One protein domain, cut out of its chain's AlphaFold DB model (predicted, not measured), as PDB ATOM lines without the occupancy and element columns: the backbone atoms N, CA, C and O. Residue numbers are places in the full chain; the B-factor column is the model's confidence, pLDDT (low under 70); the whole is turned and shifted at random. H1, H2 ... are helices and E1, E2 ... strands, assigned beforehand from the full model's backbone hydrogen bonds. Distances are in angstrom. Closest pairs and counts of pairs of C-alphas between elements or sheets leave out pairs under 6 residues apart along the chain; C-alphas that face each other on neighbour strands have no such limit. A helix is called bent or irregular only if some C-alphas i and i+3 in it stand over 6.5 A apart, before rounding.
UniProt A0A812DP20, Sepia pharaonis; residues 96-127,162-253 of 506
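Overview. This is residues 96 to 127 and 162 to 253 of the 506 residues of a protein of Sepia pharaonis (UniProt A0A812DP20). Two antiparallel four-stranded sheets make a wedge, partly face to face: they come close together at E1, E2 and E5 and spread apart towards E4 and E8. Helix H2 packs slantwise over the E2, E3 and E4 part of the first sheet, while the opening stretch runs from the edge strand E8 across to E4, where the short helix H1 grazes the first sheet. The printed part has 124 residues with two named helices, then eight named strands, in the order H1 H2 E1 E2 E3 E4 E5 E6 E7 E8; the sheets run E1 - E2 - E3 - E4 and E5 - E6 - E7 - E8. The class is mixed, helices and strands, and the whole is compact, with a radius of gyration of the C-alphas of 13.2 A and spans of 37 by 35 by 25 A.

Along the chain. Start at C-alpha 96 and go on to Ile 106, at (50.590, 21.717, 38.547), where H1 begins; it holds residues 106 to 110. H1 is irregular: C-alphas 107 and 110 are 7.8 A apart. A tight link leads to H2, residues 114 to 127, 19.9 A long. After the cut, look for C-alpha 168 at (43.057, 8.598, 29.872), where E1 begins, residues 168 to 173, 14.0 A. Then come E2, residues 181 to 186, 16.8 A; E3, residues 191 to 195, 13.7 A; and E4, residues 205 to 208, 10.3 A. Reading on, you meet E5, residues 215 to 220, 14.0 A; E6, residues 227 to 232, 16.5 A; E7, residues 236 to 241, 15.9 A; and E8, residues 246 to 252, 16.3 A, ending at C-alpha 252 at (28.122, 15.094, 44.713).

Arrangement. Look first at E1 to E4, a meander, each strand the antiparallel neighbour of the one before. In the hairpin of E1 and E2, N 172 and O 183 are 2.9 A apart, within hydrogen-bond range; between E2 and E3, N 184 and O 192 are at 2.8 A; between E3 and E4, N 193 and O 206 are at 2.8 A. E5 to E8 form a second meander: see N 219 and O 229 at 3.1 A, N 230 and O 238 at 2.9 A, and N 239 and O 248 at 2.8 A. Residues 101 to 102 pair antiparallel with residues 246 to 247 of E8. The two sheets form a sandwich, two sheets face to face, with the strands of the one at 26 degrees to those of the other. The closest C-alphas of E1 and E5 are those of Ser 170 and Cys 217, 5.2 A; those of E2 and E5 are Gly 185 and Val 215, 4.9 A. E4 and E8 are apart. H2 is on the first sheet at a height over the sheet of 10.4 A, over E2 and E3 and only just over E4, with 3 of its C-alphas there; its line stands at 55 degrees to E2 on the local plane, slantwise to the strands. H1 only grazes that sheet with its residues 106 to 108; the C-alphas of Ile 106 and Leu 207 of E4, the closest, are 5.9 A apart. In H2 every O i to N i+4 pair is within hydrogen-bond range; in H1 0 of 1 are, and 0 of 2 O i to N i+3 pairs.

Size, cuts and confidence. The two C-alphas farthest apart, those of Gly 199 and Thr 253, are 38.7 A from each other. Residues 128 to 161 are not printed, and C-alphas 127 and 162 stand 26.1 A apart across this cut. Of the links that are printed whole, none is long. The mean pLDDT of the printed part is 86.2; look for values under 70 at residues 108 to 114 and at residue 127.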
ATOM      1  N   LYS A  96      38.315  14.839  47.472       90.75
ATOM      2  CA  LYS A  96      38.418  16.301  47.548       90.75
ATOM      3  C   LYS A  96      37.152  16.883  48.175       90.75
ATOM      4  O   LYS A  96      36.075  16.373  47.851       90.75
ATOM      5  N   PRO A  97      37.261  17.972  48.956       88.69
ATOM      6  CA  PRO A  97      36.127  18.538  49.667       88.69
ATOM      7  C   PRO A  97      34.987  18.914  48.707       88.69
ATOM      8  O   PRO A  97      35.227  19.184  47.521       88.69
ATOM      9  N   PRO A  98      33.741  18.931  49.208       83.88
ATOM     10  CA  PRO A  98      32.575  19.299  48.413       83.88
ATOM     11  C   PRO A  98      32.530  20.798  48.082       83.88
ATOM     12  O   PRO A  98      31.682  21.222  47.305       83.88
ATOM     13  N   GLU A  99      33.416  21.597  48.664       88.44
ATOM     14  CA  GLU A  99      33.555  23.022  48.393       88.44
ATOM     15  C   GLU A  99      34.186  23.285  47.020       88.44
ATOM     16  O   GLU A  99      34.768  22.408  46.370       88.44
ATOM     17  N   ASN A 100      34.078  24.538  46.595       90.81
ATOM     18  CA  ASN A 100      34.725  25.033  45.396       90.81
ATOM     19  C   ASN A 100      36.247  24.909  45.527       90.81
ATOM     20  O   ASN A 100      36.827  25.337  46.523       90.81
ATOM     21  N   LEU A 101      36.895  24.340  44.512       91.44
ATOM     22  CA  LEU A 101      38.347  24.171  44.496       91.44
ATOM     23  C   LEU A 101      38.996  25.241  43.633       91.44
ATOM     24  O   LEU A 101      38.519  25.527  42.537       91.44
ATOM     25  N   GLU A 102      40.128  25.771  44.072       90.06
ATOM     26  CA  GLU A 102      40.929  26.662  43.238       90.06
ATOM     27  C   GLU A 102      41.613  25.892  42.094       90.06
ATOM     28  O   GLU A 102      42.033  24.737  42.228       90.06
ATOM     29  N   MET A 103      41.699  26.528  40.927       87.56
ATOM     30  CA  MET A 103      42.394  26.004  39.757       87.56
ATOM     31  C   MET A 103      43.893  26.274  39.869       87.56
ATOM     32  O   MET A 103      44.383  27.329  39.465       87.56
ATOM     33  N   GLU A 104      44.632  25.283  40.353       82.19
ATOM     34  CA  GLU A 104      46.092  25.317  40.387       82.19
ATOM     35  C   GLU A 104      46.680  24.481  39.243       82.19
ATOM     36  O   GLU A 104      46.437  23.275  39.148       82.19
ATOM     37  N   ASP A 105      47.444  25.123  38.353       75.88
ATOM     38  CA  ASP A 105      48.174  24.418  37.295       75.88
ATOM     39  C   ASP A 105      49.445  23.780  37.862       75.88
ATOM     40  O   ASP A 105      50.425  24.469  38.155       75.88
ATOM     41  N   ILE A 106      49.460  22.453  37.959       78.00
ATOM     42  CA  ILE A 106      50.590  21.717  38.547       78.00
ATOM     43  C   ILE A 106      51.828  21.765  37.651       78.00
ATOM     44  O   ILE A 106      52.954  21.674  38.140       78.00
ATOM     45  N   LEU A 107      51.655  21.941  36.339       70.19
ATOM     46  CA  LEU A 107      52.803  22.087  35.448       70.19
ATOM     47  C   LEU A 107      53.558  23.400  35.724       70.19
ATOM     48  O   LEU A 107      54.733  23.488  35.379       70.19
ATOM     49  N   SER A 108      52.927  24.397  36.362       60.88
ATOM     50  CA  SER A 108      53.490  25.731  36.653       60.88
ATOM     51  C   SER A 108      54.342  25.854  37.914       60.88
ATOM     52  O   SER A 108      54.784  26.958  38.229       60.88
ATOM     53  N   ALA A 109      54.640  24.737  38.587       54.59
ATOM     54  CA  ALA A 109      55.385  24.717  39.847       54.59
ATOM     55  C   ALA A 109      56.771  25.404  39.791       54.59
ATOM     56  O   ALA A 109      57.207  25.923  40.815       54.59
ATOM     57  N   ASP A 110      57.417  25.485  38.619       51.47
ATOM     58  CA  ASP A 110      58.772  26.050  38.494       51.47
ATOM     59  C   ASP A 110      58.838  27.482  37.927       51.47
ATOM     60  O   ASP A 110      59.832  28.178  38.140       51.47
ATOM     61  N   CYS A 111      57.805  27.992  37.245       47.84
ATOM     62  CA  CYS A 111      57.768  29.396  36.820       47.84
ATOM     63  C   CYS A 111      56.409  29.780  36.208       47.84
ATOM     64  O   CYS A 111      55.949  29.147  35.261       47.84
ATOM     65  N   LYS A 112      55.858  30.907  36.683       51.91
ATOM     66  CA  LYS A 112      54.799  31.746  36.081       51.91
ATOM     67  C   LYS A 112      53.348  31.242  36.176       51.91
ATOM     68  O   LYS A 112      52.875  30.435  35.384       51.91
ATOM     69  N   LYS A 113      52.568  31.943  37.016       57.22
ATOM     70  CA  LYS A 113      51.083  31.992  37.056       57.22
ATOM     71  C   LYS A 113      50.422  32.450  35.732       57.22
ATOM     72  O   LYS A 113      49.218  32.700  35.695       57.22
ATOM     73  N   GLU A 114      51.200  32.606  34.662       68.12
ATOM     74  CA  GLU A 114      50.797  33.190  33.383       68.12
ATOM     75  C   GLU A 114      50.102  32.177  32.469       68.12
ATOM     76  O   GLU A 114      49.181  32.571  31.763       68.12
ATOM     77  N   ARG A 115      50.445  30.880  32.516       74.19
ATOM     78  CA  ARG A 115      49.893  29.869  31.587       74.19
ATOM     79  C   ARG A 115      48.383  29.717  31.660       74.19
ATOM     80  O   ARG A 115      47.692  29.842  30.656       74.19
ATOM     81  N   HIS A 116      47.851  29.520  32.864       80.19
ATOM     82  CA  HIS A 116      46.404  29.481  33.057       80.19
ATOM     83  C   HIS A 116      45.739  30.796  32.610       80.19
ATOM     84  O   HIS A 116      44.659  30.758  32.034       80.19
ATOM     85  N   LEU A 117      46.380  31.952  32.830       79.50
ATOM     86  CA  LEU A 117      45.831  33.245  32.416       79.50
ATOM     87  C   LEU A 117      45.811  33.390  30.887       79.50
ATOM     88  O   LEU A 117      44.807  33.823  30.331       79.50
ATOM     89  N   GLN A 118      46.885  32.992  30.205       78.19
ATOM     90  CA  GLN A 118      46.956  32.949  28.743       78.19
ATOM     91  C   GLN A 118      45.896  32.007  28.172       78.19
ATOM     92  O   GLN A 118      45.200  32.363  27.224       78.19
ATOM     93  N   PHE A 119      45.725  30.841  28.790       78.62
ATOM     94  CA  PHE A 119      44.718  29.870  28.394       78.62
ATOM     95  C   PHE A 119      43.290  30.392  28.601       78.62
ATOM     96  O   PHE A 119      42.478  30.337  27.681       78.62
ATOM     97  N   ALA A 120      42.991  30.966  29.769       80.12
ATOM     98  CA  ALA A 120      41.695  31.575  30.060       80.12
ATOM     99  C   ALA A 120      41.392  32.743  29.105       80.12
ATOM    100  O   ALA A 120      40.271  32.867  28.622       80.12
ATOM    101  N   ASN A 121      42.394  33.563  28.771       78.69
ATOM    102  CA  ASN A 121      42.254  34.628  27.778       78.69
ATOM    103  C   ASN A 121      42.044  34.074  26.362       78.69
ATOM    104  O   ASN A 121      41.237  34.621  25.614       78.69
ATOM    105  N   SER A 122      42.726  32.981  26.000       79.75
ATOM    106  CA  SER A 122      42.510  32.281  24.729       79.75
ATOM    107  C   SER A 122      41.070  31.776  24.645       79.75
ATOM    108  O   SER A 122      40.390  32.080  23.671       79.75
ATOM    109  N   LEU A 123      40.560  31.120  25.693       79.50
ATOM    110  CA  LEU A 123      39.160  30.694  25.770       79.50
ATOM    111  C   LEU A 123      38.184  31.864  25.612       79.50
ATOM    112  O   LEU A 123      37.305  31.791  24.763       79.50
ATOM    113  N   LYS A 124      38.391  32.968  26.337       77.19
ATOM    114  CA  LYS A 124      37.564  34.180  26.204       77.19
ATOM    115  C   LYS A 124      37.584  34.773  24.797       77.19
ATOM    116  O   LYS A 124      36.571  35.249  24.298       77.19
ATOM    117  N   SER A 125      38.747  34.772  24.144       74.44
ATOM    118  CA  SER A 125      38.860  35.271  22.769       74.44
ATOM    119  C   SER A 125      38.095  34.404  21.768       74.44
ATOM    120  O   SER A 125      37.653  34.917  20.748       74.44
ATOM    121  N   LEU A 126      37.917  33.116  22.082       72.62
ATOM    122  CA  LEU A 126      37.173  32.162  21.262       72.62
ATOM    123  C   LEU A 126      35.658  32.208  21.513       72.62
ATOM    124  O   LEU A 126      34.892  31.722  20.686       72.62
ATOM    125  N   THR A 127      35.223  32.738  22.659       66.38
ATOM    126  CA  THR A 127      33.806  32.872  23.039       66.38
ATOM    127  C   THR A 127      33.250  34.276  22.823       66.38
ATOM    128  O   THR A 127      32.032  34.458  22.836       66.38
ATOM    129  N   LYS A 162      51.475  14.213  25.314       86.50
ATOM    130  CA  LYS A 162      51.031  13.547  26.543       86.50
ATOM    131  C   LYS A 162      50.507  14.583  27.541       86.50
ATOM    132  O   LYS A 162      51.258  15.076  28.376       86.50
ATOM    133  N   VAL A 163      49.214  14.894  27.452       88.19
ATOM    134  CA  VAL A 163      48.565  15.915  28.299       88.19
ATOM    135  C   VAL A 163      48.459  15.467  29.765       88.19
ATOM    136  O   VAL A 163      48.662  16.256  30.681       88.19
ATOM    137  N   VAL A 164      48.194  14.178  30.007       90.12
ATOM    138  CA  VAL A 164      48.061  13.609  31.357       90.12
ATOM    139  C   VAL A 164      49.066  12.473  31.561       90.12
ATOM    140  O   VAL A 164      49.293  11.643  30.681       90.12
ATOM    141  N   LYS A 165      49.681  12.402  32.752       88.31
ATOM    142  CA  LYS A 165      50.705  11.386  33.075       88.31
ATOM    143  C   LYS A 165      50.147   9.955  33.112       88.31
ATOM    144  O   LYS A 165      50.863   9.006  32.782       88.31
ATOM    145  N   SER A 166      48.889   9.818  33.530       88.38
ATOM    146  CA  SER A 166      48.178   8.551  33.740       88.38
ATOM    147  C   SER A 166      47.302   8.149  32.545       88.38
ATOM    148  O   SER A 166      47.175   8.899  31.584       88.38
ATOM    149  N   ARG A 167      46.695   6.953  32.604       91.31
ATOM    150  CA  ARG A 167      45.738   6.482  31.587       91.31
ATOM    151  C   ARG A 167      44.582   7.472  31.443       91.31
ATOM    152  O   ARG A 167      44.033   7.901  32.454       91.31
ATOM    153  N   ILE A 168      44.192   7.740  30.204       93.19
ATOM    154  CA  ILE A 168      43.057   8.598  29.872       93.19
ATOM    155  C   ILE A 168      41.766   7.782  29.886       93.19
ATOM    156  O   ILE A 168      41.730   6.662  29.376       93.19
ATOM    157  N   PHE A 169      40.742   8.336  30.524       92.19
ATOM    158  CA  PHE A 169      39.406   7.758  30.674       92.19
ATOM    159  C   PHE A 169      38.344   8.531  29.893       92.19
ATOM    160  O   PHE A 169      37.335   7.947  29.515       92.19
ATOM    161  N   SER A 170      38.568   9.820  29.648       92.62
ATOM    162  CA  SER A 170      37.645  10.682  28.914       92.62
ATOM    163  C   SER A 170      38.400  11.712  28.089       92.62
ATOM    164  O   SER A 170      39.503  12.131  28.451       92.62
ATOM    165  N   VAL A 171      37.797  12.110  26.971       93.94
ATOM    166  CA  VAL A 171      38.296  13.161  26.086       93.94
ATOM    167  C   VAL A 171      37.116  14.030  25.666       93.94
ATOM    168  O   VAL A 171      36.062  13.499  25.314       93.94
ATOM    169  N   ALA A 172      37.310  15.343  25.677       93.12
ATOM    170  CA  ALA A 172      36.354  16.328  25.193       93.12
ATOM    171  C   ALA A 172      37.049  17.265  24.208       93.12
ATOM    172  O   ALA A 172      38.151  17.734  24.477       93.12
ATOM    173  N   VAL A 173      36.404  17.556  23.083       91.31
ATOM    174  CA  VAL A 173      36.881  18.566  22.133       91.31
ATOM    175  C   VAL A 173      36.002  19.797  22.285       91.31
ATOM    176  O   VAL A 173      34.781  19.679  22.400       91.31
ATOM    177  N   HIS A 174      36.626  20.967  22.333       90.50
ATOM    178  CA  HIS A 174      35.919  22.236  22.423       90.50
ATOM    179  C   HIS A 174      35.120  22.502  21.133       90.50
ATOM    180  O   HIS A 174      35.622  22.207  20.048       90.50
ATOM    181  N   PRO A 175      33.900  23.064  21.207       86.06
ATOM    182  CA  PRO A 175      33.031  23.237  20.038       86.06
ATOM    183  C   PRO A 175      33.476  24.330  19.047       86.06
ATOM    184  O   PRO A 175      32.862  24.479  17.995       86.06
ATOM    185  N   THR A 176      34.507  25.116  19.362       83.50
ATOM    186  CA  THR A 176      34.977  26.210  18.495       83.50
ATOM    187  C   THR A 176      35.581  25.719  17.192       83.50
ATOM    188  O   THR A 176      36.309  24.730  17.169       83.50
ATOM    189  N   VAL A 177      35.367  26.493  16.130       79.31
ATOM    190  CA  VAL A 177      35.933  26.221  14.801       79.31
ATOM    191  C   VAL A 177      37.346  26.802  14.656       79.31
ATOM    192  O   VAL A 177      38.170  26.229  13.949       79.31
ATOM    193  N   ASP A 178      37.652  27.894  15.363       79.81
ATOM    194  CA  ASP A 178      38.913  28.635  15.198       79.81
ATOM    195  C   ASP A 178      40.133  27.886  15.732       79.81
ATOM    196  O   ASP A 178      41.231  27.986  15.180       79.81
ATOM    197  N   LYS A 179      39.956  27.150  16.837       82.94
ATOM    198  CA  LYS A 179      41.029  26.382  17.462       82.94
ATOM    199  C   LYS A 179      40.598  24.984  17.866       82.94
ATOM    200  O   LYS A 179      39.501  24.788  18.385       82.94
ATOM    201  N   ILE A 180      41.517  24.031  17.695       86.56
ATOM    202  CA  ILE A 180      41.363  22.669  18.193       86.56
ATOM    203  C   ILE A 180      41.862  22.663  19.634       86.56
ATOM    204  O   ILE A 180      43.064  22.618  19.900       86.56
ATOM    205  N   LEU A 181      40.915  22.732  20.561       88.62
ATOM    206  CA  LEU A 181      41.180  22.629  21.985       88.62
ATOM    207  C   LEU A 181      40.651  21.293  22.509       88.62
ATOM    208  O   LEU A 181      39.488  20.947  22.291       88.62
ATOM    209  N   VAL A 182      41.504  20.557  23.216       91.44
ATOM    210  CA  VAL A 182      41.194  19.212  23.711       91.44
ATOM    211  C   VAL A 182      41.364  19.151  25.225       91.44
ATOM    212  O   VAL A 182      42.391  19.554  25.766       91.44
ATOM    213  N   GLY A 183      40.359  18.612  25.910       93.38
ATOM    214  CA  GLY A 183      40.409  18.216  27.312       93.38
ATOM    215  C   GLY A 183      40.564  16.707  27.458       93.38
ATOM    216  O   GLY A 183      39.891  15.943  26.770       93.38
ATOM    217  N   ALA A 184      41.432  16.267  28.365       95.25
ATOM    218  CA  ALA A 184      41.704  14.862  28.644       95.25
ATOM    219  C   ALA A 184      41.619  14.573  30.148       95.25
ATOM    220  O   ALA A 184      42.279  15.223  30.961       95.25
ATOM    221  N   GLY A 185      40.832  13.564  30.514       95.69
ATOM    222  CA  GLY A 185      40.602  13.135  31.891       95.69
ATOM    223  C   GLY A 185      41.408  11.888  32.231       95.69
ATOM    224  O   GLY A 185      41.373  10.895  31.507       95.69
ATOM    225  N   GLY A 186      42.156  11.930  33.328       93.31
ATOM    226  CA  GLY A 186      43.063  10.875  33.769       93.31
ATOM    227  C   GLY A 186      42.473   9.910  34.794       93.31
ATOM    228  O   GLY A 186      41.450  10.169  35.425       93.31
ATOM    229  N   LYS A 187      43.195   8.808  35.026       92.00
ATOM    230  CA  LYS A 187      42.894   7.803  36.058       92.00
ATOM    231  C   LYS A 187      42.909   8.375  37.478       92.00
ATOM    232  O   LYS A 187      42.174   7.903  38.329       92.00
ATOM    233  N   TRP A 188      43.777   9.337  37.755       93.38
ATOM    234  CA  TRP A 188      43.989   9.862  39.110       93.38
ATOM    235  C   TRP A 188      43.437  11.280  39.250       93.38
ATOM    236  O   TRP A 188      44.110  12.158  39.775       93.38
ATOM    237  N   GLY A 189      42.264  11.521  38.663       92.38
ATOM    238  CA  GLY A 189      41.529  12.776  38.805       92.38
ATOM    239  C   GLY A 189      42.116  14.002  38.109       92.38
ATOM    240  O   GLY A 189      41.588  15.104  38.247       92.38
ATOM    241  N   ALA A 190      43.186  13.807  37.340       94.50
ATOM    242  CA  ALA A 190      43.797  14.846  36.533       94.50
ATOM    243  C   ALA A 190      42.901  15.218  35.342       94.50
ATOM    244  O   ALA A 190      42.405  14.331  34.649       94.50
ATOM    245  N   VAL A 191      42.750  16.509  35.070       95.31
ATOM    246  CA  VAL A 191      42.122  17.051  33.862       95.31
ATOM    247  C   VAL A 191      43.145  17.945  33.186       95.31
ATOM    248  O   VAL A 191      43.548  18.971  33.731       95.31
ATOM    249  N   GLY A 192      43.606  17.511  32.023       93.12
ATOM    250  CA  GLY A 192      44.548  18.248  31.201       93.12
ATOM    251  C   GLY A 192      43.842  18.929  30.038       93.12
ATOM    252  O   GLY A 192      42.941  18.340  29.448       93.12
ATOM    253  N   LEU A 193      44.259  20.141  29.699       91.88
ATOM    254  CA  LEU A 193      43.781  20.891  28.541       91.88
ATOM    255  C   LEU A 193      44.951  21.182  27.620       91.88
ATOM    256  O   LEU A 193      46.041  21.480  28.100       91.88
ATOM    257  N   TRP A 194      44.729  21.082  26.317       90.88
ATOM    258  CA  TRP A 194      45.769  21.254  25.316       90.88
ATOM    259  C   TRP A 194      45.231  21.965  24.077       90.88
ATOM    260  O   TRP A 194      44.275  21.500  23.452       90.88
ATOM    261  N   ASP A 195      45.856  23.091  23.740       88.69
ATOM    262  CA  ASP A 195      45.664  23.798  22.474       88.69
ATOM    263  C   ASP A 195      46.579  23.170  21.414       88.69
ATOM    264  O   ASP A 195      47.801  23.337  21.442       88.69
ATOM    265  N   VAL A 196      45.979  22.426  20.482       86.31
ATOM    266  CA  VAL A 196      46.710  21.683  19.445       86.31
ATOM    267  C   VAL A 196      47.416  22.629  18.476       86.31
ATOM    268  O   VAL A 196      48.489  22.311  17.968       86.31
ATOM    269  N   ASN A 197      46.857  23.819  18.246       82.00
ATOM    270  CA  ASN A 197      47.397  24.765  17.268       82.00
ATOM    271  C   ASN A 197      48.674  25.460  17.742       82.00
ATOM    272  O   ASN A 197      49.437  25.963  16.922       82.00
ATOM    273  N   GLN A 198      48.916  25.494  19.053       78.62
ATOM    274  CA  GLN A 198      50.149  26.043  19.622       78.62
ATOM    275  C   GLN A 198      51.303  25.018  19.636       78.62
ATOM    276  O   GLN A 198      52.405  25.334  20.093       78.62
ATOM    277  N   GLY A 199      51.070  23.801  19.127       74.62
ATOM    278  CA  GLY A 199      52.069  22.742  19.011       74.62
ATOM    279  C   GLY A 199      52.576  22.229  20.364       74.62
ATOM    280  O   GLY A 199      51.813  22.025  21.317       74.62
ATOM    281  N   LEU A 200      53.891  22.004  20.441       73.94
ATOM    282  CA  LEU A 200      54.584  21.433  21.605       73.94
ATOM    283  C   LEU A 200      55.153  22.481  22.572       73.94
ATOM    284  O   LEU A 200      55.973  22.134  23.422       73.94
ATOM    285  N   SER A 201      54.742  23.749  22.475       77.31
ATOM    286  CA  SER A 201      55.180  24.761  23.440       77.31
ATOM    287  C   SER A 201      54.779  24.347  24.862       77.31
ATOM    288  O   SER A 201      53.711  23.762  25.078       77.31
ATOM    289  N   GLU A 202      55.625  24.615  25.859       72.06
ATOM    290  CA  GLU A 202      55.305  24.245  27.245       72.06
ATOM    291  C   GLU A 202      53.985  24.886  27.704       72.06
ATOM    292  O   GLU A 202      53.190  24.230  28.378       72.06
ATOM    293  N   ASP A 203      53.698  26.088  27.198       74.25
ATOM    294  CA  ASP A 203      52.496  26.879  27.467       74.25
ATOM    295  C   ASP A 203      51.220  26.378  26.772       74.25
ATOM    296  O   ASP A 203      50.120  26.724  27.201       74.25
ATOM    297  N   ALA A 204      51.328  25.505  25.766       81.56
ATOM    298  CA  ALA A 204      50.161  25.011  25.032       81.56
ATOM    299  C   ALA A 204      49.275  24.036  25.828       81.56
ATOM    300  O   ALA A 204      48.174  23.717  25.374       81.56
ATOM    301  N   ALA A 205      49.717  23.539  26.992       86.94
ATOM    302  CA  ALA A 205      48.905  22.657  27.823       86.94
ATOM    303  C   ALA A 205      48.934  23.028  29.304       86.94
ATOM    304  O   ALA A 205      49.946  23.474  29.845       86.94
ATOM    305  N   VAL A 206      47.810  22.772  29.962       89.56
ATOM    306  CA  VAL A 206      47.581  23.085  31.372       89.56
ATOM    307  C   VAL A 206      47.019  21.852  32.071       89.56
ATOM    308  O   VAL A 206      46.230  21.116  31.474       89.56
ATOM    309  N   LEU A 207      47.427  21.590  33.317       91.62
ATOM    310  CA  LEU A 207      47.030  20.383  34.044       91.62
ATOM    311  C   LEU A 207      46.460  20.717  35.419       91.62
ATOM    312  O   LEU A 207      47.156  21.235  36.290       91.62
ATOM    313  N   TYR A 208      45.221  20.293  35.638       93.56
ATOM    314  CA  TYR A 208      44.511  20.446  36.897       93.56
ATOM    315  C   TYR A 208      44.220  19.098  37.538       93.56
ATOM    316  O   TYR A 208      44.186  18.068  36.867       93.56
ATOM    317  N   TYR A 209      43.937  19.109  38.835       93.94
ATOM    318  CA  TYR A 209      43.428  17.943  39.552       93.94
ATOM    319  C   TYR A 209      42.094  18.307  40.194       93.94
ATOM    320  O   TYR A 209      42.053  18.569  41.390       93.94
ATOM    321  N   PRO A 210      40.991  18.381  39.436       94.25
ATOM    322  CA  PRO A 210      39.687  18.615  40.034       94.25
ATOM    323  C   PRO A 210      39.166  17.394  40.784       94.25
ATOM    324  O   PRO A 210      38.366  17.593  41.676       94.25
ATOM    325  N   HIS A 211      39.601  16.162  40.498       95.19
ATOM    326  CA  HIS A 211      39.089  14.934  41.132       95.19
ATOM    327  C   HIS A 211      40.198  14.155  41.859       95.19
ATOM    328  O   HIS A 211      41.382  14.440  41.661       95.19
ATOM    329  N   SER A 212      39.841  13.185  42.707       93.06
ATOM    330  CA  SER A 212      40.808  12.240  43.319       93.06
ATOM    331  C   SER A 212      40.873  10.884  42.595       93.06
ATOM    332  O   SER A 212      41.891  10.190  42.632       93.06
ATOM    333  N   ASN A 213      39.808  10.539  41.871       93.50
ATOM    334  CA  ASN A 213      39.599   9.262  41.184       93.50
ATOM    335  C   ASN A 213      39.411   9.454  39.666       93.50
ATOM    336  O   ASN A 213      39.419  10.594  39.199       93.50
ATOM    337  N   PRO A 214      39.278   8.378  38.859       94.44
ATOM    338  CA  PRO A 214      39.206   8.503  37.405       94.44
ATOM    339  C   PRO A 214      38.135   9.478  36.918       94.44
ATOM    340  O   PRO A 214      36.980   9.385  37.337       94.44
ATOM    341  N   VAL A 215      38.520  10.364  35.995       95.81
ATOM    342  CA  VAL A 215      37.601  11.294  35.324       95.81
ATOM    343  C   VAL A 215      36.970  10.579  34.135       95.81
ATOM    344  O   VAL A 215      37.605  10.375  33.098       95.81
ATOM    345  N   ASN A 216      35.734  10.133  34.309       92.31
ATOM    346  CA  ASN A 216      35.051   9.197  33.412       92.31
ATOM    347  C   ASN A 216      34.383   9.868  32.204       92.31
ATOM    348  O   ASN A 216      34.233   9.238  31.160       92.31
ATOM    349  N   CYS A 217      34.007  11.133  32.350       94.06
ATOM    350  CA  CYS A 217      33.225  11.899  31.405       94.06
ATOM    351  C   CYS A 217      33.649  13.362  31.527       94.06
ATOM    352  O   CYS A 217      33.768  13.903  32.631       94.06
ATOM    353  N   LEU A 218      33.895  13.974  30.374       95.12
ATOM    354  CA  LEU A 218      34.258  15.374  30.212       95.12
ATOM    355  C   LEU A 218      33.410  15.932  29.076       95.12
ATOM    356  O   LEU A 218      33.319  15.301  28.023       95.12
ATOM    357  N   GLU A 219      32.824  17.105  29.272       93.75
ATOM    358  CA  GLU A 219      32.054  17.789  28.231       93.75
ATOM    359  C   GLU A 219      32.156  19.307  28.414       93.75
ATOM    360  O   GLU A 219      32.024  19.824  29.525       93.75
ATOM    361  N   PHE A 220      32.402  20.028  27.318       92.19
ATOM    362  CA  PHE A 220      32.286  21.485  27.289       92.19
ATOM    363  C   PHE A 220      30.820  21.875  27.124       92.19
ATOM    364  O   PHE A 220      30.099  21.269  26.329       92.19
ATOM    365  N   SER A 221      30.368  22.898  27.849       89.94
ATOM    366  CA  SER A 221      28.999  23.386  27.675       89.94
ATOM    367  C   SER A 221      28.829  23.994  26.282       89.94
ATOM    368  O   SER A 221      29.638  24.803  25.841       89.94
ATOM    369  N   ARG A 222      27.756  23.604  25.585       83.06
ATOM    370  CA  ARG A 222      27.467  24.094  24.226       83.06
ATOM    371  C   ARG A 222      27.032  25.558  24.209       83.06
ATOM    372  O   ARG A 222      27.396  26.279  23.295       83.06
ATOM    373  N   GLU A 223      26.292  25.981  25.233       84.38
ATOM    374  CA  GLU A 223      25.840  27.371  25.384       84.38
ATOM    375  C   GLU A 223      26.940  28.283  25.922       84.38
ATOM    376  O   GLU A 223      27.039  29.442  25.536       84.38
ATOM    377  N   ASN A 224      27.765  27.763  26.837       86.69
ATOM    378  CA  ASN A 224      28.851  28.508  27.464       86.69
ATOM    379  C   ASN A 224      30.169  27.754  27.255       86.69
ATOM    380  O   ASN A 224      30.596  27.042  28.168       86.69
ATOM    381  N   PRO A 225      30.836  27.905  26.099       85.50
ATOM    382  CA  PRO A 225      32.043  27.135  25.785       85.50
ATOM    383  C   PRO A 225      33.191  27.346  26.790       85.50
ATOM    384  O   PRO A 225      34.047  26.486  26.963       85.50
ATOM    385  N   GLU A 226      33.153  28.436  27.562       86.75
ATOM    386  CA  GLU A 226      34.082  28.703  28.667       86.75
ATOM    387  C   GLU A 226      33.962  27.725  29.844       86.75
ATOM    388  O   GLU A 226      34.833  27.705  30.711       86.75
ATOM    389  N   LYS A 227      32.884  26.941  29.931       90.94
ATOM    390  CA  LYS A 227      32.645  26.021  31.046       90.94
ATOM    391  C   LYS A 227      32.964  24.591  30.639       90.94
ATOM    392  O   LYS A 227      32.387  24.057  29.689       90.94
ATOM    393  N   LEU A 228      33.822  23.949  31.425       94.19
ATOM    394  CA  LEU A 228      34.136  22.528  31.296       94.19
ATOM    395  C   LEU A 228      33.525  21.749  32.455       94.19
ATOM    396  O   LEU A 228      33.837  22.017  33.611       94.19
ATOM    397  N   PHE A 229      32.713  20.745  32.151       95.88
ATOM    398  CA  PHE A 229      32.137  19.859  33.151       95.88
ATOM    399  C   PHE A 229      32.932  18.561  33.210       95.88
ATOM    400  O   PHE A 229      33.268  17.971  32.178       95.88
ATOM    401  N   SER A 230      33.236  18.118  34.424       96.50
ATOM    402  CA  SER A 230      33.991  16.900  34.689       96.50
ATOM    403  C   SER A 230      33.290  16.044  35.730       96.50
ATOM    404  O   SER A 230      32.852  16.526  36.774       96.50
ATOM    405  N   CYS A 231      33.194  14.752  35.438       95.50
ATOM    406  CA  CYS A 231      32.601  13.764  36.323       95.50
ATOM    407  C   CYS A 231      33.666  12.761  36.768       95.50
ATOM    408  O   CYS A 231      34.490  12.299  35.970       95.50
ATOM    409  N   GLY A 232      33.675  12.456  38.063       93.62
ATOM    410  CA  GLY A 232      34.661  11.585  38.683       93.62
ATOM    411  C   GLY A 232      34.045  10.344  39.318       93.62
ATOM    412  O   GLY A 232      32.934  10.356  39.853       93.62
ATOM    413  N   TYR A 233      34.825   9.264  39.345       93.25
ATOM    414  CA  TYR A 233      34.534   8.092  40.182       93.25
ATOM    415  C   TYR A 233      34.670   8.396  41.682       93.25
ATOM    416  O   TYR A 233      34.414   7.531  42.500       93.25
ATOM    417  N   ASP A 234      35.065   9.608  42.064       91.44
ATOM    418  CA  ASP A 234      34.996  10.090  43.444       91.44
ATOM    419  C   ASP A 234      33.576  10.511  43.846       91.44
ATOM    420  O   ASP A 234      33.393  11.042  44.932       91.44
ATOM    421  N   GLY A 235      32.573  10.310  42.987       93.00
ATOM    422  CA  GLY A 235      31.198  10.672  43.309       93.00
ATOM    423  C   GLY A 235      30.914  12.164  43.123       93.00
ATOM    424  O   GLY A 235      29.929  12.656  43.662       93.00
ATOM    425  N   THR A 236      31.777  12.914  42.426       94.38
ATOM    426  CA  THR A 236      31.626  14.370  42.244       94.38
ATOM    427  C   THR A 236      31.482  14.767  40.778       94.38
ATOM    428  O   THR A 236      32.082  14.166  39.879       94.38
ATOM    429  N   LEU A 237      30.678  15.798  40.542       95.31
ATOM    430  CA  LEU A 237      30.491  16.483  39.272       95.31
ATOM    431  C   LEU A 237      30.888  17.944  39.474       95.31
ATOM    432  O   LEU A 237      30.238  18.676  40.221       95.31
ATOM    433  N   ARG A 238      31.957  18.364  38.804       95.12
ATOM    434  CA  ARG A 238      32.523  19.707  38.938       95.12
ATOM    435  C   ARG A 238      32.406  20.480  37.626       95.12
ATOM    436  O   ARG A 238      32.487  19.899  36.546       95.12
ATOM    437  N   CYS A 239      32.233  21.793  37.729       94.75
ATOM    438  CA  CYS A 239      32.259  22.742  36.621       94.75
ATOM    439  C   CYS A 239      33.483  23.650  36.765       94.75
ATOM    440  O   CYS A 239      33.609  24.403  37.728       94.75
ATOM    441  N   GLY A 240      34.397  23.592  35.803       94.12
ATOM    442  CA  GLY A 240      35.547  24.477  35.726       94.12
ATOM    443  C   GLY A 240      35.177  25.827  35.118       94.12
ATOM    444  O   GLY A 240      34.897  25.906  33.924       94.12
ATOM    445  N   HIS A 241      35.241  26.887  35.928       90.94
ATOM    446  CA  HIS A 241      35.190  28.279  35.473       90.94
ATOM    447  C   HIS A 241      36.609  28.827  35.340       90.94
ATOM    448  O   HIS A 241      37.218  29.243  36.332       90.94
ATOM    449  N   PHE A 242      37.140  28.854  34.116       87.50
ATOM    450  CA  PHE A 242      38.528  29.271  33.886       87.50
ATOM    451  C   PHE A 242      38.774  30.753  34.182       87.50
ATOM    452  O   PHE A 242      39.861  31.103  34.624       87.50
ATOM    453  N   GLU A 243      37.778  31.627  34.016       85.12
ATOM    454  CA  GLU A 243      37.915  33.043  34.380       85.12
ATOM    455  C   GLU A 243      38.067  33.241  35.893       85.12
ATOM    456  O   GLU A 243      38.932  33.988  36.349       85.12
ATOM    457  N   LYS A 244      37.225  32.553  36.670       87.25
ATOM    458  CA  LYS A 244      37.194  32.667  38.133       87.25
ATOM    459  C   LYS A 244      38.286  31.847  38.812       87.25
ATOM    460  O   LYS A 244      38.491  32.009  40.007       87.25
ATOM    461  N   LYS A 245      38.976  30.981  38.061       89.50
ATOM    462  CA  LYS A 245      39.966  30.017  38.560       89.50
ATOM    463  C   LYS A 245      39.384  29.057  39.593       89.50
ATOM    464  O   LYS A 245      40.048  28.726  40.569       89.50
ATOM    465  N   ILE A 246      38.141  28.629  39.394       92.69
ATOM    466  CA  ILE A 246      37.424  27.799  40.365       92.69
ATOM    467  C   ILE A 246      36.797  26.596  39.665       92.69
ATOM    468  O   ILE A 246      36.104  26.745  38.658       92.69
ATOM    469  N   PHE A 247      36.999  25.411  40.232       94.44
ATOM    470  CA  PHE A 247      36.142  24.256  40.015       94.44
ATOM    471  C   PHE A 247      34.988  24.305  41.008       94.44
ATOM    472  O   PHE A 247      35.147  23.983  42.186       94.44
ATOM    473  N   GLU A 248      33.829  24.722  40.515       93.44
ATOM    474  CA  GLU A 248      32.585  24.718  41.268       93.44
ATOM    475  C   GLU A 248      32.063  23.288  41.392       93.44
ATOM    476  O   GLU A 248      32.070  22.535  40.414       93.44
ATOM    477  N   ASN A 249      31.619  22.892  42.581       92.56
ATOM    478  CA  ASN A 249      30.997  21.588  42.767       92.56
ATOM    479  C   ASN A 249      29.494  21.679  42.479       92.56
ATOM    480  O   ASN A 249      28.757  22.318  43.222       92.56
ATOM    481  N   ILE A 250      29.051  21.038  41.399       93.62
ATOM    482  CA  ILE A 250      27.660  21.102  40.927       93.62
ATOM    483  C   ILE A 250      26.810  20.019  41.584       93.62
ATOM    484  O   ILE A 250      25.643  20.235  41.886       93.62
ATOM    485  N   TYR A 251      27.379  18.830  41.768       94.12
ATOM    486  CA  TYR A 251      26.682  17.712  42.385       94.12
ATOM    487  C   TYR A 251      27.673  16.723  42.971       94.12
ATOM    488  O   TYR A 251      28.725  16.452  42.390       94.12
ATOM    489  N   TYR A 252      27.316  16.131  44.101       93.50
ATOM    490  CA  TYR A 252      28.122  15.094  44.713       93.50
ATOM    491  C   TYR A 252      27.255  14.100  45.481       93.50
ATOM    492  O   TYR A 252      26.218  14.461  46.025       93.50
ATOM    493  N   THR A 253      27.676  12.844  45.534       92.19
ATOM    494  CA  THR A 253      27.047  11.815  46.376       92.19
ATOM    495  C   THR A 253      27.639  11.839  47.789       92.19
ATOM    496  O   THR A 253      28.830  12.136  47.922       92.19
TER     497      THR A 253